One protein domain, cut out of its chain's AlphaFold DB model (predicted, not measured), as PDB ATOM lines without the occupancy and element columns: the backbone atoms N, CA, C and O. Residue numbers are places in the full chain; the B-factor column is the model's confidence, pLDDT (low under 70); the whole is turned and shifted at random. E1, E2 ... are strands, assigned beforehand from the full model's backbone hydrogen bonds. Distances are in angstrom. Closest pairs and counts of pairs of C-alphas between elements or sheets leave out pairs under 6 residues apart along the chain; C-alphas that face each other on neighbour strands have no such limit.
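AT A GLANCE: This is residues 30 to 166 of the 167 residues of an uncharacterized protein of Acidobacteria bacterium (UniProt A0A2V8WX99). Two sheets lie partly face to face as a sandwich, their strands crossed at 52 degrees: a strongly twisted five-stranded sheet built on the long hairpin E2 and E3, and a smaller four-stranded sheet over part of one face. The orders are E1 E2 E3 E7 E6 and E5 E4 E8 E9, both antiparallel. The printed part has 137 residues with nine named strands, E1 to E9 along the chain, and no named helix: all strand, though under half of the residues are in named elements. It is compact, with a radius of gyration of the C-alphas of 15.6 A and spans of 48 by 34 by 23 A.

HOW THE PARTS SIT: Residues 30 to 31 pair, parallel, with residues 163 to 164 of E9, residues 161 to 165. E1, residues 37 to 39, E2, residues 42 to 57, and E3, residues 61 to 75, form a meander, each strand the antiparallel neighbour of the one before; N 37 and O 44 are 2.8 A apart, N 52 and O 65 2.9 A. E2 bends by 68 degrees at residue 45, E3 by 59 degrees at residue 72. E4, residues 91 to 95, and E5, residues 100 to 102, form a hairpin, with N 101 and O 93 2.9 A apart. E5 runs on into E6, residues 105 to 109, at 61 degrees. E6 forms a hairpin with E7, residues 118 to 125, with N 107 and O 120 2.8 A apart; E7 is also the antiparallel neighbour of E3, with N 66 and O 123 2.8 A apart. Between the sheets, the closest C-alphas of E5 and E7, those of Ile 101 and Val 125, are 6.6 A apart. E8, residues 145 to 150, is the antiparallel neighbour of E4, with N 146 and O 94 2.8 A apart, and forms a hairpin with E9, with N 147 and O 164 2.8 A apart.

IN THESE COORDINATES: E1 begins at C-alpha 37, (-10.202, 43.565, -52.663). E2 is 39.5 A long, E3 40.3 A, E7 21.7 A and E8 16.0 A. E9 ends at C-alpha 165, (-3.765, 31.315, -55.082).

THE WHOLE: The C-alphas farthest apart, of Pro 58 and Glu 156, are 50.3 A apart. The printed part has no cut; the links E3 to E4 and E7 to E8 are long. Confidence is under 70 at residues 56 to 61, 77 to 89 and 107 to 118.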
ATOM      1  N   GLU A  30     -12.203  33.373 -50.856       95.56
ATOM      2  CA  GLU A  30     -11.300  33.115 -51.979       95.56
ATOM      3  C   GLU A  30     -11.377  34.262 -52.992       95.56
ATOM      4  O   GLU A  30     -12.466  34.657 -53.417       95.56
ATOM      5  N   TYR A  31     -10.218  34.784 -53.385       95.56
ATOM      6  CA  TYR A  31     -10.066  35.851 -54.372       95.56
ATOM      7  C   TYR A  31      -9.083  35.424 -55.464       95.56
ATOM      8  O   TYR A  31      -8.189  34.599 -55.261       95.56
ATOM      9  N   ARG A  32      -9.246  36.007 -56.651       95.50
ATOM     10  CA  ARG A  32      -8.238  35.936 -57.719       95.50
ATOM     11  C   ARG A  32      -7.245  37.087 -57.561       95.50
ATOM     12  O   ARG A  32      -7.567  38.085 -56.930       95.50
ATOM     13  N   MET A  33      -6.054  36.937 -58.134       89.94
ATOM     14  CA  MET A  33      -4.987  37.941 -58.065       89.94
ATOM     15  C   MET A  33      -5.469  39.320 -58.565       89.94
ATOM     16  O   MET A  33      -5.484  40.293 -57.818       89.94
ATOM     17  N   ASP A  34      -6.019  39.356 -59.773       90.25
ATOM     18  CA  ASP A  34      -6.546  40.527 -60.487       90.25
ATOM     19  C   ASP A  34      -7.943  40.983 -60.026       90.25
ATOM     20  O   ASP A  34      -8.626  41.747 -60.709       90.25
ATOM     21  N   GLN A  35      -8.424  40.468 -58.895       93.44
ATOM     22  CA  GLN A  35      -9.724  40.838 -58.359       93.44
ATOM     23  C   GLN A  35      -9.565  41.971 -57.340       93.44
ATOM     24  O   GLN A  35      -8.812  41.809 -56.379       93.44
ATOM     25  N   PRO A  36     -10.328  43.073 -57.468       91.50
ATOM     26  CA  PRO A  36     -10.354  44.117 -56.454       91.50
ATOM     27  C   PRO A  36     -10.785  43.579 -55.085       91.50
ATOM     28  O   PRO A  36     -11.819  42.918 -54.949       91.50
ATOM     29  N   ILE A  37     -10.003  43.912 -54.066       90.50
ATOM     30  CA  ILE A  37     -10.202  43.565 -52.663       90.50
ATOM     31  C   ILE A  37     -10.407  44.862 -51.891       90.50
ATOM     32  O   ILE A  37      -9.565  45.756 -51.932       90.50
ATOM     33  N   ASN A  38     -11.520  44.949 -51.167       88.69
ATOM     34  CA  ASN A  38     -11.816  46.068 -50.279       88.69
ATOM     35  C   ASN A  38     -11.523  45.650 -48.838       88.69
ATOM     36  O   ASN A  38     -12.185  44.750 -48.323       88.69
ATOM     37  N   MET A  39     -10.572  46.309 -48.181       83.31
ATOM     38  CA  MET A  39     -10.205  46.059 -46.784       83.31
ATOM     39  C   MET A  39     -10.046  47.375 -46.039       83.31
ATOM     40  O   MET A  39      -9.188  48.188 -46.378       83.31
ATOM     41  N   GLY A  40     -10.880  47.592 -45.024       82.50
ATOM     42  CA  GLY A  40     -10.883  48.814 -44.236       82.50
ATOM     43  C   GLY A  40     -11.003  50.061 -45.132       82.50
ATOM     44  O   GLY A  40     -11.946  50.143 -45.929       82.50
ATOM     45  N   PRO A  41     -10.080  51.036 -45.017       79.12
ATOM     46  CA  PRO A  41     -10.020  52.224 -45.873       79.12
ATOM     47  C   PRO A  41      -9.461  52.020 -47.295       79.12
ATOM     48  O   PRO A  41      -9.336  53.015 -48.015       79.12
ATOM     49  N   PHE A  42      -9.098  50.801 -47.702       78.81
ATOM     50  CA  PHE A  42      -8.290  50.568 -48.902       78.81
ATOM     51  C   PHE A  42      -8.968  49.640 -49.905       78.81
ATOM     52  O   PHE A  42      -9.683  48.705 -49.533       78.81
ATOM     53  N   SER A  43      -8.661  49.869 -51.178       84.06
ATOM     54  CA  SER A  43      -8.978  48.955 -52.273       84.06
ATOM     55  C   SER A  43      -7.706  48.638 -53.048       84.06
ATOM     56  O   SER A  43      -6.990  49.554 -53.455       84.06
ATOM     57  N   PHE A  44      -7.416  47.361 -53.268       86.00
ATOM     58  CA  PHE A  44      -6.221  46.912 -53.987       86.00
ATOM     59  C   PHE A  44      -6.467  45.608 -54.738       86.00
ATOM     60  O   PHE A  44      -7.473  44.943 -54.525       86.00
ATOM     61  N   GLU A  45      -5.529  45.236 -55.596       89.38
ATOM     62  CA  GLU A  45      -5.453  43.921 -56.232       89.38
ATOM     63  C   GLU A  45      -4.037  43.352 -56.074       89.38
ATOM     64  O   GLU A  45      -3.074  44.101 -55.872       89.38
ATOM     65  N   VAL A  46      -3.911  42.027 -56.142       90.44
ATOM     66  CA  VAL A  46      -2.611  41.355 -56.228       90.44
ATOM     67  C   VAL A  46      -2.263  41.242 -57.707       90.44
ATOM     68  O   VAL A  46      -2.798  40.408 -58.421       90.44
ATOM     69  N   GLU A  47      -1.377  42.090 -58.201       88.50
ATOM     70  CA  GLU A  47      -1.147  42.222 -59.641       88.50
ATOM     71  C   GLU A  47      -0.382  41.028 -60.222       88.50
ATOM     72  O   GLU A  47      -0.761  40.473 -61.255       88.50
ATOM     73  N   ARG A  48       0.705  40.619 -59.561       90.81
ATOM     74  CA  ARG A  48       1.570  39.530 -60.025       90.81
ATOM     75  C   ARG A  48       2.398  38.937 -58.893       90.81
ATOM     76  O   ARG A  48       2.523  39.519 -57.815       90.81
ATOM     77  N   THR A  49       3.004  37.795 -59.182       92.56
ATOM     78  CA  THR A  49       3.999  37.147 -58.334       92.56
ATOM     79  C   THR A  49       5.263  36.859 -59.120       92.56
ATOM     80  O   THR A  49       5.213  36.558 -60.309       92.56
ATOM     81  N   GLU A  50       6.399  36.971 -58.446       91.75
ATOM     82  CA  GLU A  50       7.698  36.554 -58.965       91.75
ATOM     83  C   GLU A  50       8.347  35.645 -57.931       91.75
ATOM     84  O   GLU A  50       8.188  35.849 -56.726       91.75
ATOM     85  N   ASP A  51       9.100  34.653 -58.385       92.19
ATOM     86  CA  ASP A  51       9.943  33.857 -57.515       92.19
ATOM     87  C   ASP A  51      11.384  33.792 -58.019       92.19
ATOM     88  O   ASP A  51      11.689  33.914 -59.206       92.19
ATOM     89  N   SER A  52      12.313  33.676 -57.077       90.44
ATOM     90  CA  SER A  52      13.729  33.518 -57.380       90.44
ATOM     91  C   SER A  52      14.393  32.635 -56.340       90.44
ATOM     92  O   SER A  52      14.103  32.723 -55.149       90.44
ATOM     93  N   VAL A  53      15.305  31.776 -56.783       88.94
ATOM     94  CA  VAL A  53      16.100  30.948 -55.875       88.94
ATOM     95  C   VAL A  53      17.427  31.648 -55.621       88.94
ATOM     96  O   VAL A  53      18.187  31.915 -56.552       88.94
ATOM     97  N   LYS A  54      17.718  31.926 -54.351       83.44
ATOM     98  CA  LYS A  54      18.987  32.498 -53.903       83.44
ATOM     99  C   LYS A  54      19.791  31.444 -53.156       83.44
ATOM    100  O   LYS A  54      19.271  30.705 -52.325       83.44
ATOM    101  N   LEU A  55      21.082  31.381 -53.453       76.06
ATOM    102  CA  LEU A  55      22.049  30.622 -52.667       76.06
ATOM    103  C   LEU A  55      22.643  31.577 -51.636       76.06
ATOM    104  O   LEU A  55      23.415  32.459 -52.000       76.06
ATOM    105  N   VAL A  56      22.249  31.428 -50.371       69.56
ATOM    106  CA  VAL A  56      22.754  32.271 -49.275       69.56
ATOM    107  C   VAL A  56      24.078  31.709 -48.754       69.56
ATOM    108  O   VAL A  56      25.105  32.379 -48.822       69.56
ATOM    109  N   HIS A  57      24.087  30.444 -48.317       68.69
ATOM    110  CA  HIS A  57      25.292  29.730 -47.891       68.69
ATOM    111  C   HIS A  57      25.150  28.216 -48.159       68.69
ATOM    112  O   HIS A  57      24.047  27.684 -48.013       68.69
ATOM    113  N   PRO A  58      26.225  27.473 -48.502       65.31
ATOM    114  CA  PRO A  58      26.139  26.031 -48.781       65.31
ATOM    115  C   PRO A  58      25.523  25.189 -47.652       65.31
ATOM    116  O   PRO A  58      24.910  24.161 -47.920       65.31
ATOM    117  N   SER A  59      25.670  25.629 -46.399       68.25
ATOM    118  CA  SER A  59      25.107  24.968 -45.214       68.25
ATOM    119  C   SER A  59      23.622  25.260 -44.981       68.25
ATOM    120  O   SER A  59      22.965  24.502 -44.275       68.25
ATOM    121  N   GLU A  60      23.099  26.350 -45.542       66.88
ATOM    122  CA  GLU A  60      21.692  26.759 -45.405       66.88
ATOM    123  C   GLU A  60      20.843  26.261 -46.582       66.88
ATOM    124  O   GLU A  60      19.628  26.097 -46.463       66.88
ATOM    125  N   GLY A  61      21.500  25.941 -47.699       69.88
ATOM    126  CA  GLY A  61      20.851  25.485 -48.918       69.88
ATOM    127  C   GLY A  61      20.185  26.626 -49.696       69.88
ATOM    128  O   GLY A  61      20.337  27.802 -49.359       69.88
ATOM    129  N   PRO A  62      19.481  26.297 -50.791       77.62
ATOM    130  CA  PRO A  62      18.755  27.288 -51.571       77.62
ATOM    131  C   PRO A  62      17.575  27.847 -50.770       77.62
ATOM    132  O   PRO A  62      16.809  27.098 -50.163       77.62
ATOM    133  N   THR A  63      17.414  29.164 -50.819       86.44
ATOM    134  CA  THR A  63      16.267  29.890 -50.278       86.44
ATOM    135  C   THR A  63      15.413  30.371 -51.439       86.44
ATOM    136  O   THR A  63      15.930  30.947 -52.398       86.44
ATOM    137  N   LEU A  64      14.111  30.121 -51.376       90.50
ATOM    138  CA  LEU A  64      13.170  30.612 -52.377       90.50
ATOM    139  C   LEU A  64      12.639  31.965 -51.903       90.50
ATOM    140  O   LEU A  64      12.027  32.056 -50.849       90.50
ATOM    141  N   GLU A  65      12.885  33.021 -52.662       91.75
ATOM    142  CA  GLU A  65      12.292  34.336 -52.441       91.75
ATOM    143  C   GLU A  65      11.053  34.465 -53.325       91.75
ATOM    144  O   GLU A  65      11.172  34.402 -54.547       91.75
ATOM    145  N   ILE A  66       9.885  34.660 -52.716       92.69
ATOM    146  CA  ILE A  66       8.623  34.957 -53.399       92.69
ATOM    147  C   ILE A  66       8.299  36.433 -53.184       92.69
ATOM    148  O   ILE A  66       8.293  36.929 -52.059       92.69
ATOM    149  N   ARG A  67       8.007  37.128 -54.274       91.25
ATOM    150  CA  ARG A  67       7.622  38.534 -54.326       91.25
ATOM    151  C   ARG A  67       6.167  38.631 -54.748       91.25
ATOM    152  O   ARG A  67       5.800  38.113 -55.800       91.25
ATOM    153  N   VAL A  68       5.346  39.281 -53.932       91.06
ATOM    154  CA  VAL A  68       3.919  39.507 -54.192       91.06
ATOM    155  C   VAL A  68       3.708  40.992 -54.428       91.06
ATOM    156  O   VAL A  68       3.920  41.794 -53.519       91.06
ATOM    157  N   TYR A  69       3.297  41.348 -55.641       87.94
ATOM    158  CA  TYR A  69       3.100  42.733 -56.050       87.94
ATOM    159  C   TYR A  69       1.641  43.133 -55.917       87.94
ATOM    160  O   TYR A  69       0.746  42.416 -56.367       87.94
ATOM    161  N   TYR A  70       1.413  44.308 -55.344       85.12
ATOM    162  CA  TYR A  70       0.084  44.868 -55.164       85.12
ATOM    163  C   TYR A  70      -0.071  46.148 -55.962       85.12
ATOM    164  O   TYR A  70       0.807  47.016 -55.957       85.12
ATOM    165  N   ARG A  71      -1.256  46.310 -56.542       82.44
ATOM    166  CA  ARG A  71      -1.680  47.569 -57.132       82.44
ATOM    167  C   ARG A  71      -2.756  48.197 -56.267       82.44
ATOM    168  O   ARG A  71      -3.830  47.636 -56.060       82.44
ATOM    169  N   MET A  72      -2.464  49.393 -55.770       80.00
ATOM    170  CA  MET A  72      -3.437  50.200 -55.043       80.00
ATOM    171  C   MET A  72      -4.453  50.785 -56.026       80.00
ATOM    172  O   MET A  72      -4.077  51.406 -57.020       80.00
ATOM    173  N   LEU A  73      -5.736  50.601 -55.728       81.81
ATOM    174  CA  LEU A  73      -6.849  51.169 -56.485       81.81
ATOM    175  C   LEU A  73      -7.412  52.414 -55.787       81.81
ATOM    176  O   LEU A  73      -7.722  53.395 -56.456       81.81
ATOM    177  N   ASP A  74      -7.519  52.385 -54.455       78.94
ATOM    178  CA  ASP A  74      -8.016  53.503 -53.642       78.94
ATOM    179  C   ASP A  74      -7.441  53.469 -52.209       78.94
ATOM    180  O   ASP A  74      -7.207  52.393 -51.653       78.94
ATOM    181  N   ASN A  75      -7.237  54.644 -51.603       76.75
ATOM    182  CA  ASN A  75      -6.790  54.815 -50.215       76.75
ATOM    183  C   ASN A  75      -7.511  56.007 -49.571       76.75
ATOM    184  O   ASN A  75      -7.220  57.167 -49.869       76.75
ATOM    185  N   LYS A  76      -8.415  55.713 -48.633       73.50
ATOM    186  CA  LYS A  76      -9.244  56.709 -47.939       73.50
ATOM    187  C   LYS A  76      -8.705  57.116 -46.564       73.50
ATOM    188  O   LYS A  76      -9.464  57.665 -45.768       73.50
ATOM    189  N   THR A  77      -7.444  56.824 -46.244       67.62
ATOM    190  CA  THR A  77      -6.873  57.059 -44.905       67.62
ATOM    191  C   THR A  77      -6.514  58.531 -44.686       67.62
ATOM    192  O   THR A  77      -5.650  59.051 -45.395       67.62
ATOM    193  N   PRO A  78      -7.112  59.216 -43.691       57.59
ATOM    194  CA  PRO A  78      -6.697  60.558 -43.298       57.59
ATOM    195  C   PRO A  78      -5.516  60.523 -42.303       57.59
ATOM    196  O   PRO A  78      -5.460  59.620 -41.463       57.59
ATOM    197  N   PRO A  79      -4.627  61.534 -42.295       52.69
ATOM    198  CA  PRO A  79      -4.421  62.516 -43.358       52.69
ATOM    199  C   PRO A  79      -3.824  61.844 -44.607       52.69
ATOM    200  O   PRO A  79      -3.091  60.862 -44.483       52.69
ATOM    201  N   PHE A  80      -4.118  62.386 -45.798       48.28
ATOM    202  CA  PHE A  80      -3.446  61.991 -47.043       48.28
ATOM    203  C   PHE A  80      -1.931  62.055 -46.813       48.28
ATOM    204  O   PHE A  80      -1.377  63.142 -46.667       48.28
ATOM    205  N   GLY A  81      -1.275  60.901 -46.689       41.69
ATOM    206  CA  GLY A  81       0.128  60.865 -46.277       41.69
ATOM    207  C   GLY A  81       0.568  59.629 -45.507       41.69
ATOM    208  O   GLY A  81       1.772  59.452 -45.367       41.69
ATOM    209  N   LYS A  82      -0.337  58.751 -45.050       44.88
ATOM    210  CA  LYS A  82       0.089  57.409 -44.629       44.88
ATOM    211  C   LYS A  82       0.448  56.592 -45.875       44.88
ATOM    212  O   LYS A  82      -0.456  56.299 -46.666       44.88
ATOM    213  N   PRO A  83       1.734  56.264 -46.106       52.53
ATOM    214  CA  PRO A  83       2.086  55.335 -47.165       52.53
ATOM    215  C   PRO A  83       1.408  53.989 -46.883       52.53
ATOM    216  O   PRO A  83       1.093  53.662 -45.736       52.53
ATOM    217  N   PHE A  84       1.222  53.184 -47.928       53.34
ATOM    218  CA  PHE A  84       0.773  51.785 -47.853       53.34
ATOM    219  C   PHE A  84       1.529  50.963 -46.787       53.34
ATOM    220  O   PHE A  84       1.044  49.931 -46.327       53.34
ATOM    221  N   ASP A  85       2.695  51.458 -46.360       53.38
ATOM    222  CA  ASP A  85       3.603  50.821 -45.427       53.38
ATOM    223  C   ASP A  85       2.962  50.413 -44.083       53.38
ATOM    224  O   ASP A  85       3.258  49.349 -43.545       53.38
ATOM    225  N   GLU A  86       1.997  51.192 -43.585       50.81
ATOM    226  CA  GLU A  86       1.336  50.940 -42.290       50.81
ATOM    227  C   GLU A  86       0.060  50.084 -42.383       50.81
ATOM    228  O   GLU A  86      -0.624  49.871 -41.384       50.81
ATOM    229  N   THR A  87      -0.315  49.641 -43.585       54.00
ATOM    230  CA  THR A  87      -1.718  49.337 -43.895       54.00
ATOM    231  C   THR A  87      -2.055  47.848 -43.982       54.00
ATOM    232  O   THR A  87      -3.016  47.398 -43.356       54.00
ATOM    233  N   LEU A  88      -1.305  47.072 -44.771       61.41
ATOM    234  CA  LEU A  88      -1.512  45.624 -44.863       61.41
ATOM    235  C   LEU A  88      -0.756  44.945 -43.728       61.41
ATOM    236  O   LEU A  88       0.380  44.497 -43.877       61.41
ATOM    237  N   LEU A  89      -1.390  44.929 -42.561       61.69
ATOM    238  CA  LEU A  89      -0.928  44.164 -41.415       61.69
ATOM    239  C   LEU A  89      -1.396  42.710 -41.577       61.69
ATOM    240  O   LEU A  89      -2.510  42.466 -42.035       61.69
ATOM    241  N   TYR A  90      -0.561  41.751 -41.168       80.44
ATOM    242  CA  TYR A  90      -0.882  40.311 -41.112       80.44
ATOM    243  C   TYR A  90      -1.000  39.589 -42.464       80.44
ATOM    244  O   TYR A  90      -1.907  38.780 -42.683       80.44
ATOM    245  N   VAL A  91      -0.038  39.837 -43.351       88.06
ATOM    246  CA  VAL A  91       0.143  39.062 -44.581       88.06
ATOM    247  C   VAL A  91       1.065  37.870 -44.320       88.06
ATOM    248  O   VAL A  91       2.129  38.010 -43.715       88.06
ATOM    249  N   ARG A  92       0.668  36.695 -44.804       92.69
ATOM    250  CA  ARG A  92       1.483  35.473 -44.801       92.69
ATOM    251  C   ARG A  92       1.224  34.669 -46.066       92.69
ATOM    252  O   ARG A  92       0.168  34.819 -46.680       92.69
ATOM    253  N   ILE A  93       2.137  33.774 -46.417       94.69
ATOM    254  CA  ILE A  93       1.862  32.737 -47.414       94.69
ATOM    255  C   ILE A  93       1.793  31.368 -46.740       94.69
ATOM    256  O   ILE A  93       2.490  31.105 -45.761       94.69
ATOM    257  N   VAL A  94       0.919  30.505 -47.247       95.06
ATOM    258  CA  VAL A  94       0.704  29.152 -46.727       95.06
ATOM    259  C   VAL A  94       0.788  28.161 -47.878       95.06
ATOM    260  O   VAL A  94       0.164  28.379 -48.918       95.06
ATOM    261  N   ASP A  95       1.568  27.095 -47.722       94.38
ATOM    262  CA  ASP A  95       1.631  26.028 -48.724       94.38
ATOM    263  C   ASP A  95       0.563  24.945 -48.505       94.38
ATOM    264  O   ASP A  95      -0.229  24.975 -47.566       94.38
ATOM    265  N   LYS A  96       0.540  23.946 -49.391       91.19
ATOM    266  CA  LYS A  96      -0.407  22.820 -49.315       91.19
ATOM    267  C   LYS A  96      -0.226  21.915 -48.092       91.19
ATOM    268  O   LYS A  96      -1.097  21.087 -47.839       91.19
ATOM    269  N   ALA A  97       0.906  22.005 -47.397       91.38
ATOM    270  CA  ALA A  97       1.193  21.258 -46.178       91.38
ATOM    271  C   ALA A  97       0.929  22.098 -44.913       91.38
ATOM    272  O   ALA A  97       1.337  21.699 -43.821       91.38
ATOM    273  N   ASP A  98       0.258  23.246 -45.055       90.62
ATOM    274  CA  ASP A  98      -0.003  24.220 -43.994       90.62
ATOM    275  C   ASP A  98       1.277  24.766 -43.334       90.62
ATOM    276  O   ASP A  98       1.254  25.227 -42.185       90.62
ATOM    277  N   ASN A  99       2.408  24.744 -44.052       91.25
ATOM    278  CA  ASN A  99       3.583  25.504 -43.646       91.25
ATOM    279  C   ASN A  99       3.254  26.986 -43.808       91.25
ATOM    280  O   ASN A  99       2.863  27.429 -44.887       91.25
ATOM    281  N   THR A 100       3.410  27.749 -42.731       92.00
ATOM    282  CA  THR A 100       3.178  29.194 -42.743       92.00
ATOM    283  C   THR A 100       4.509  29.903 -42.881       92.00
ATOM    284  O   THR A 100       5.411  29.669 -42.079       92.00
ATOM    285  N   ILE A 101       4.622  30.758 -43.891       90.50
ATOM    286  CA  ILE A 101       5.787  31.610 -44.101       90.50
ATOM    287  C   ILE A 101       5.346  33.046 -43.871       90.50
ATOM    288  O   ILE A 101       4.536  33.604 -44.622       90.50
ATOM    289  N   ASP A 102       5.879  33.624 -42.803       82.81
ATOM    290  CA  ASP A 102       5.608  35.005 -42.456       82.81
ATOM    291  C   ASP A 102       6.391  35.964 -43.357       82.81
ATOM    292  O   ASP A 102       7.424  35.645 -43.957       82.81
ATOM    293  N   TYR A 103       5.852  37.172 -43.446       81.62
ATOM    294  CA  TYR A 103       6.443  38.299 -44.145       81.62
ATOM    295  C   TYR A 103       7.913  38.515 -43.738       81.62
ATOM    296  O   TYR A 103       8.232  38.680 -42.560       81.62
ATOM    297  N   SER A 104       8.813  38.517 -44.726       79.75
ATOM    298  CA  SER A 104      10.258  38.700 -44.514       79.75
ATOM    299  C   SER A 104      10.715  40.145 -44.719       79.75
ATOM    300  O   SER A 104      11.797  40.521 -44.273       79.75
ATOM    301  N   GLY A 105       9.912  40.963 -45.398       76.75
ATOM    302  CA  GLY A 105      10.224  42.359 -45.675       76.75
ATOM    303  C   GLY A 105       9.449  42.889 -46.875       76.75
ATOM    304  O   GLY A 105       8.748  42.145 -47.554       76.75
ATOM    305  N   ARG A 106       9.591  44.184 -47.150       74.81
ATOM    306  CA  ARG A 106       8.912  44.868 -48.253       74.81
ATOM    307  C   ARG A 106       9.932  45.500 -49.173       74.81
ATOM    308  O   ARG A 106      10.879  46.144 -48.729       74.81
ATOM    309  N   GLY A 107       9.734  45.287 -50.466       64.81
ATOM    310  CA  GLY A 107      10.434  45.996 -51.518       64.81
ATOM    311  C   GLY A 107       9.602  47.187 -51.976       64.81
ATOM    312  O   GLY A 107       8.406  47.050 -52.229       64.81
ATOM    313  N   LEU A 108      10.249  48.341 -52.126       60.22
ATOM    314  CA  LEU A 108       9.730  49.426 -52.949       60.22
ATOM    315  C   LEU A 108      10.392  49.300 -54.320       60.22
ATOM    316  O   LEU A 108      11.599  49.526 -54.438       60.22
ATOM    317  N   LEU A 109       9.633  48.921 -55.348       56.38
ATOM    318  CA  LEU A 109      10.116  49.083 -56.713       56.38
ATOM    319  C   LEU A 109       9.773  50.495 -57.177       56.38
ATOM    320  O   LEU A 109       8.629  50.942 -57.065       56.38
ATOM    321  N   ALA A 110      10.786  51.206 -57.680       51.47
ATOM    322  CA  ALA A 110      10.568  52.457 -58.385       51.47
ATOM    323  C   ALA A 110       9.647  52.160 -59.570       51.47
ATOM    324  O   ALA A 110      10.028  51.465 -60.510       51.47
ATOM    325  N   GLY A 111       8.420  52.654 -59.463       51.09
ATOM    326  CA  GLY A 111       7.415  52.529 -60.492       51.09
ATOM    327  C   GLY A 111       7.842  53.159 -61.816       51.09
ATOM    328  O   GLY A 111       8.699  54.046 -61.846       51.09
ATOM    329  N   ASP A 112       7.226  52.746 -62.919       49.75
ATOM    330  CA  ASP A 112       7.378  53.443 -64.194       49.75
ATOM    331  C   ASP A 112       6.294  54.528 -64.380       49.75
ATOM    332  O   ASP A 112       5.430  54.750 -63.529       49.75
ATOM    333  N   ARG A 113       6.322  55.232 -65.522       42.12
ATOM    334  CA  ARG A 113       5.337  56.281 -65.862       42.12
ATOM    335  C   ARG A 113       3.877  55.797 -65.881       42.12
ATOM    336  O   ARG A 113       2.985  56.640 -65.909       42.12
ATOM    337  N   ARG A 114       3.630  54.487 -65.936       44.03
ATOM    338  CA  ARG A 114       2.299  53.865 -65.962       44.03
ATOM    339  C   ARG A 114       1.922  53.256 -64.605       44.03
ATOM    340  O   ARG A 114       0.735  53.216 -64.297       44.03
ATOM    341  N   HIS A 115       2.905  52.870 -63.790       50.12
ATOM    342  CA  HIS A 115       2.731  52.226 -62.485       50.12
ATOM    343  C   HIS A 115       3.544  52.967 -61.417       50.12
ATOM    344  O   HIS A 115       4.604  52.493 -61.037       50.12
ATOM    345  N   PRO A 116       3.100  54.141 -60.928       48.50
ATOM    346  CA  PRO A 116       3.964  55.105 -60.236       48.50
ATOM    347  C   PRO A 116       4.528  54.665 -58.871       48.50
ATOM    348  O   PRO A 116       5.384  55.361 -58.330       48.50
ATOM    349  N   SER A 117       4.106  53.530 -58.305       53.31
ATOM    350  CA  SER A 117       4.751  52.853 -57.166       53.31
ATOM    351  C   SER A 117       4.215  51.424 -57.081       53.31
ATOM    352  O   SER A 117       3.020  51.243 -56.852       53.31
ATOM    353  N   GLU A 118       5.072  50.421 -57.260       62.47
ATOM    354  CA  GLU A 118       4.705  49.020 -57.044       62.47
ATOM    355  C   GLU A 118       5.162  48.606 -55.645       62.47
ATOM    356  O   GLU A 118       6.357  48.601 -55.329       62.47
ATOM    357  N   TRP A 119       4.195  48.291 -54.786       74.44
ATOM    358  CA  TRP A 119       4.466  47.748 -53.461       74.44
ATOM    359  C   TRP A 119       4.632  46.243 -53.587       74.44
ATOM    360  O   TRP A 119       3.785  45.574 -54.181       74.44
ATOM    361  N   CYS A 120       5.710  45.711 -53.021       82.88
ATOM    362  CA  CYS A 120       5.988  44.286 -53.048       82.88
ATOM    363  C   CYS A 120       6.227  43.770 -51.636       82.88
ATOM    364  O   CYS A 120       7.173  44.207 -50.979       82.88
ATOM    365  N   ASP A 121       5.447  42.787 -51.198       87.50
ATOM    366  CA  ASP A 121       5.825  41.989 -50.031       87.50
ATOM    367  C   ASP A 121       6.780  40.877 -50.476       87.50
ATOM    368  O   ASP A 121       6.625  40.292 -51.551       87.50
ATOM    369  N   ILE A 122       7.793  40.614 -49.658       88.31
ATOM    370  CA  ILE A 122       8.831  39.620 -49.897       88.31
ATOM    371  C   ILE A 122       8.698  38.533 -48.834       88.31
ATOM    372  O   ILE A 122       8.695  38.805 -47.629       88.31
ATOM    373  N   PHE A 123       8.632  37.290 -49.293       90.19
ATOM    374  CA  PHE A 123       8.617  36.093 -48.470       90.19
ATOM    375  C   PHE A 123       9.864  35.284 -48.782       90.19
ATOM    376  O   PHE A 123      10.065  34.837 -49.910       90.19
ATOM    377  N   THR A 124      10.700  35.085 -47.777       90.00
ATOM    378  CA  THR A 124      11.835  34.178 -47.858       90.00
ATOM    379  C   THR A 124      11.373  32.826 -47.351       90.00
ATOM    380  O   THR A 124      10.967  32.695 -46.206       90.00
ATOM    381  N   VAL A 125      11.430  31.807 -48.194       88.88
ATOM    382  CA  VAL A 125      11.092  30.426 -47.868       88.88
ATOM    383  C   VAL A 125      12.395  29.669 -47.632       88.88
ATOM    384  O   VAL A 125      13.148  29.360 -48.559       88.88
ATOM    385  N   SER A 126      12.661  29.379 -46.365       83.00
ATOM    386  CA  SER A 126      13.812  28.616 -45.889       83.00
ATOM    387  C   SER A 126      13.336  27.408 -45.099       83.00
ATOM    388  O   SER A 126      12.367  27.476 -44.345       83.00
ATOM    389  N   ARG A 127      14.082  26.307 -45.206       78.12
ATOM    390  CA  ARG A 127      13.835  25.075 -44.443       78.12
ATOM    391  C   ARG A 127      14.047  25.248 -42.938       78.12
ATOM    392  O   ARG A 127      13.643  24.380 -42.173       78.12
ATOM    393  N   THR A 128      14.705  26.329 -42.529       76.69
ATOM    394  CA  THR A 128      15.040  26.630 -41.132       76.69
ATOM    395  C   THR A 128      14.128  27.683 -40.502       76.69
ATOM    396  O   THR A 128      14.322  28.025 -39.337       76.69
ATOM    397  N   LEU A 129      13.143  28.212 -41.239       75.88
ATOM    398  CA  LEU A 129      12.246  29.247 -40.724       75.88
ATOM    399  C   LEU A 129      11.228  28.708 -39.722       75.88
ATOM    400  O   LEU A 129      10.682  27.612 -39.859       75.88
ATOM    401  N   ILE A 130      10.925  29.559 -38.744       70.38
ATOM    402  CA  ILE A 130       9.811  29.374 -37.816       70.38
ATOM    403  C   ILE A 130       8.513  29.391 -38.635       70.38
ATOM    404  O   ILE A 130       8.294  30.311 -39.414       70.38
ATOM    405  N   GLY A 131       7.678  28.361 -38.472       75.00
ATOM    406  CA  GLY A 131       6.417  28.198 -39.212       75.00
ATOM    407  C   GLY A 131       6.411  27.047 -40.227       75.00
ATOM    408  O   GLY A 131       5.334  26.591 -40.621       75.00
ATOM    409  N   VAL A 132       7.584  26.497 -40.570       82.50
ATOM    410  CA  VAL A 132       7.702  25.273 -41.379       82.50
ATOM    411  C   VAL A 132       7.545  24.039 -40.488       82.50
ATOM    412  O   VAL A 132       8.350  23.785 -39.595       82.50
ATOM    413  N   ARG A 133       6.488  23.267 -40.733       83.19
ATOM    414  CA  ARG A 133       6.121  22.037 -40.017       83.19
ATOM    415  C   ARG A 133       6.606  20.777 -40.734       83.19
ATOM    416  O   ARG A 133       6.990  19.818 -40.075       83.19
ATOM    417  N   ASP A 134       6.592  20.782 -42.066       84.75
ATOM    418  CA  ASP A 134       7.026  19.666 -42.914       84.75
ATOM    419  C   ASP A 134       7.940  20.187 -44.030       84.75
ATOM    420  O   ASP A 134       7.494  20.614 -45.099       84.75
ATOM    421  N   THR A 135       9.248  20.160 -43.768       84.31
ATOM    422  CA  THR A 135      10.274  20.647 -44.703       84.31
ATOM    423  C   THR A 135      10.360  19.811 -45.979       84.31
ATOM    424  O   THR A 135      10.803  20.326 -47.005       84.31
ATOM    425  N   ALA A 136       9.930  18.544 -45.950       86.19
ATOM    426  CA  ALA A 136       9.952  17.660 -47.114       86.19
ATOM    427  C   ALA A 136       8.839  17.990 -48.120       86.19
ATOM    428  O   ALA A 136       8.951  17.634 -49.292       86.19
ATOM    429  N   LYS A 137       7.781  18.677 -47.672       88.00
ATOM    430  CA  LYS A 137       6.644  19.102 -48.503       88.00
ATOM    431  C   LYS A 137       6.594  20.606 -48.756       88.00
ATOM    432  O   LYS A 137       5.613  21.083 -49.322       88.00
ATOM    433  N   LEU A 138       7.638  21.332 -48.357       90.25
ATOM    434  CA  LEU A 138       7.716  22.776 -48.530       90.25
ATOM    435  C   LEU A 138       7.655  23.150 -50.017       90.25
ATOM    436  O   LEU A 138       8.418  22.609 -50.830       90.25
ATOM    437  N   GLY A 139       6.757  24.082 -50.351       91.75
ATOM    438  CA  GLY A 139       6.584  24.591 -51.713       91.75
ATOM    439  C   GLY A 139       7.896  25.083 -52.340       91.75
ATOM    440  O   GLY A 139       8.767  25.622 -51.656       91.75
ATOM    441  N   GLN A 140       8.048  24.870 -53.649       91.88
ATOM    442  CA  GLN A 140       9.295  25.126 -54.390       91.88
ATOM    443  C   GLN A 140       9.194  26.330 -55.338       91.88
ATOM    444  O   GLN A 140      10.201  26.752 -55.900       91.88
ATOM    445  N   ARG A 141       7.986  26.864 -55.532       94.44
ATOM    446  CA  ARG A 141       7.661  27.989 -56.421       94.44
ATOM    447  C   ARG A 141       6.440  28.741 -55.906       94.44
ATOM    448  O   ARG A 141       5.666  28.168 -55.142       94.44
ATOM    449  N   ALA A 142       6.214  29.968 -56.369       94.44
ATOM    450  CA  ALA A 142       5.101  30.813 -55.917       94.44
ATOM    451  C   ALA A 142       3.738  30.101 -55.993       94.44
ATOM    452  O   ALA A 142       2.982  30.104 -55.025       94.44
ATOM    453  N   SER A 143       3.454  29.403 -57.097       96.25
ATOM    454  CA  SER A 143       2.187  28.683 -57.311       96.25
ATOM    455  C   SER A 143       1.916  27.499 -56.372       96.25
ATOM    456  O   SER A 143       0.809  26.957 -56.373       96.25
ATOM    457  N   ASP A 144       2.877  27.099 -55.539       96.06
ATOM    458  CA  ASP A 144       2.639  26.105 -54.489       96.06
ATOM    459  C   ASP A 144       2.027  26.723 -53.219       96.06
ATOM    460  O   ASP A 144       1.608  25.987 -52.321       96.06
ATOM    461  N   PHE A 145       1.934  28.055 -53.161       96.50
ATOM    462  CA  PHE A 145       1.480  28.814 -52.003       96.50
ATOM    463  C   PHE A 145       0.184  29.579 -52.273       96.50
ATOM    464  O   PHE A 145      -0.143  29.964 -53.398       96.50
ATOM    465  N   ARG A 146      -0.537  29.854 -51.190       97.38
ATOM    466  CA  ARG A 146      -1.638  30.809 -51.131       97.38
ATOM    467  C   ARG A 146      -1.223  32.004 -50.293       97.38
ATOM    468  O   ARG A 146      -0.683  31.830 -49.206       97.38
ATOM    469  N   LEU A 147      -1.531  33.202 -50.768       95.62
ATOM    470  CA  LEU A 147      -1.474  34.413 -49.964       95.62
ATOM    471  C   LEU A 147      -2.673  34.449 -49.028       95.62
ATOM    472  O   LEU A 147      -3.807  34.265 -49.471       95.62
ATOM    473  N   ILE A 148      -2.416  34.714 -47.755       94.94
ATOM    474  CA  ILE A 148      -3.433  34.934 -46.738       94.94
ATOM    475  C   ILE A 148      -3.267  36.348 -46.197       94.94
ATOM    476  O   ILE A 148      -2.199  36.712 -45.705       94.94
ATOM    477  N   ILE A 149      -4.342  37.127 -46.273       90.81
ATOM    478  CA  ILE A 149      -4.399  38.495 -45.757       90.81
ATOM    479  C   ILE A 149      -5.536  38.554 -44.748       90.81
ATOM    480  O   ILE A 149      -6.701  38.360 -45.107       90.81
ATOM    481  N   ASP A 150      -5.215  38.797 -43.482       89.50
ATOM    482  CA  ASP A 150      -6.233  39.083 -42.476       89.50
ATOM    483  C   ASP A 150      -6.649  40.556 -42.549       89.50
ATOM    484  O   ASP A 150      -5.803  41.439 -42.640       89.50
ATOM    485  N   ASN A 151      -7.949  40.831 -42.460       86.50
ATOM    486  CA  ASN A 151      -8.476  42.186 -42.354       86.50
ATOM    487  C   ASN A 151      -8.764  42.503 -40.875       86.50
ATOM    488  O   ASN A 151      -9.743  41.990 -40.329       86.50
ATOM    489  N   PRO A 152      -7.928  43.304 -40.190       81.00
ATOM    490  CA  PRO A 152      -8.165  43.666 -38.794       81.00
ATOM    491  C   PRO A 152      -9.255  44.739 -38.613       81.00
ATOM    492  O   PRO A 152      -9.793  44.851 -37.515       81.00
ATOM    493  N   ASP A 153      -9.596  45.508 -39.659       81.25
ATOM    494  CA  ASP A 153     -10.613  46.579 -39.647       81.25
ATOM    495  C   ASP A 153     -11.803  46.193 -40.544       81.25
ATOM    496  O   ASP A 153     -12.071  46.810 -41.578       81.25
ATOM    497  N   VAL A 154     -12.485  45.099 -40.187       84.56
ATOM    498  CA  VAL A 154     -13.604  44.557 -40.973       84.56
ATOM    499  C   VAL A 154     -14.787  45.520 -40.951       84.56
ATOM    500  O   VAL A 154     -15.355  45.802 -39.896       84.56
ATOM    501  N   ARG A 155     -15.205  45.979 -42.134       85.69
ATOM    502  CA  ARG A 155     -16.422  46.784 -42.328       85.69
ATOM    503  C   ARG A 155     -17.508  45.974 -43.024       85.69
ATOM    504  O   ARG A 155     -17.255  44.904 -43.577       85.69
ATOM    505  N   GLU A 156     -18.731  46.496 -43.013       86.00
ATOM    506  CA  GLU A 156     -19.863  45.852 -43.678       86.00
ATOM    507  C   GLU A 156     -19.544  45.553 -45.154       86.00
ATOM    508  O   GLU A 156     -19.061  46.411 -45.895       86.00
ATOM    509  N   GLY A 157     -19.772  44.303 -45.566       85.56
ATOM    510  CA  GLY A 157     -19.497  43.832 -46.926       85.56
ATOM    511  C   GLY A 157     -18.027  43.520 -47.242       85.56
ATOM    512  O   GLY A 157     -17.738  43.153 -48.379       85.56
ATOM    513  N   GLN A 158     -17.104  43.629 -46.282       89.19
ATOM    514  CA  GLN A 158     -15.684  43.310 -46.476       89.19
ATOM    515  C   GLN A 158     -15.319  41.904 -45.964       89.19
ATOM    516  O   GLN A 158     -15.980  41.375 -45.065       89.19
ATOM    517  N   PRO A 159     -14.265  41.269 -46.513       89.94
ATOM    518  CA  PRO A 159     -13.750  40.011 -45.991       89.94
ATOM    519  C   PRO A 159     -13.056  40.183 -44.640       89.94
ATOM    520  O   PRO A 159     -12.355  41.167 -44.427       89.94
ATOM    521  N   GLU A 160     -13.205  39.189 -43.759       90.25
ATOM    522  CA  GLU A 160     -12.393  39.063 -42.535       90.25
ATOM    523  C   GLU A 160     -11.000  38.509 -42.844       90.25
ATOM    524  O   GLU A 160     -10.011  38.879 -42.215       90.25
ATOM    525  N   GLN A 161     -10.924  37.602 -43.817       92.00
ATOM    526  CA  GLN A 161      -9.683  37.040 -44.318       92.00
ATOM    527  C   GLN A 161      -9.827  36.754 -45.810       92.00
ATOM    528  O   GLN A 161     -10.850  36.232 -46.261       92.00
ATOM    529  N   VAL A 162      -8.787  37.072 -46.563       93.00
ATOM    530  CA  VAL A 162      -8.678  36.773 -47.988       93.00
ATOM    531  C   VAL A 162      -7.662  35.665 -48.203       93.00
ATOM    532  O   VAL A 162      -6.598  35.672 -47.586       93.00
ATOM    533  N   SER A 163      -8.000  34.720 -49.080       95.81
ATOM    534  CA  SER A 163      -7.092  33.703 -49.605       95.81
ATOM    535  C   SER A 163      -6.970  33.856 -51.117       95.81
ATOM    536  O   SER A 163      -7.982  33.968 -51.807       95.81
ATOM    537  N   ILE A 164      -5.740  33.906 -51.627       96.62
ATOM    538  CA  ILE A 164      -5.455  34.058 -53.058       96.62
ATOM    539  C   ILE A 164      -4.419  33.020 -53.460       96.62
ATOM    540  O   ILE A 164      -3.329  32.963 -52.895       96.62
ATOM    541  N   GLN A 165      -4.737  32.213 -54.467       97.38
ATOM    542  CA  GLN A 165      -3.765  31.315 -55.082       97.38
ATOM    543  C   GLN A 165      -2.740  32.124 -55.887       97.38
ATOM    544  O   GLN A 165      -3.111  32.788 -56.857       97.38
ATOM    545  N   LEU A 166      -1.464  32.028 -55.506       96.00
ATOM    546  CA  LEU A 166      -0.358  32.662 -56.229       96.00
ATOM    547  C   LEU A 166      -0.069  31.923 -57.542       96.00
ATOM    548  O   LEU A 166      -0.482  30.764 -57.704       96.00
TER     549      LEU A 166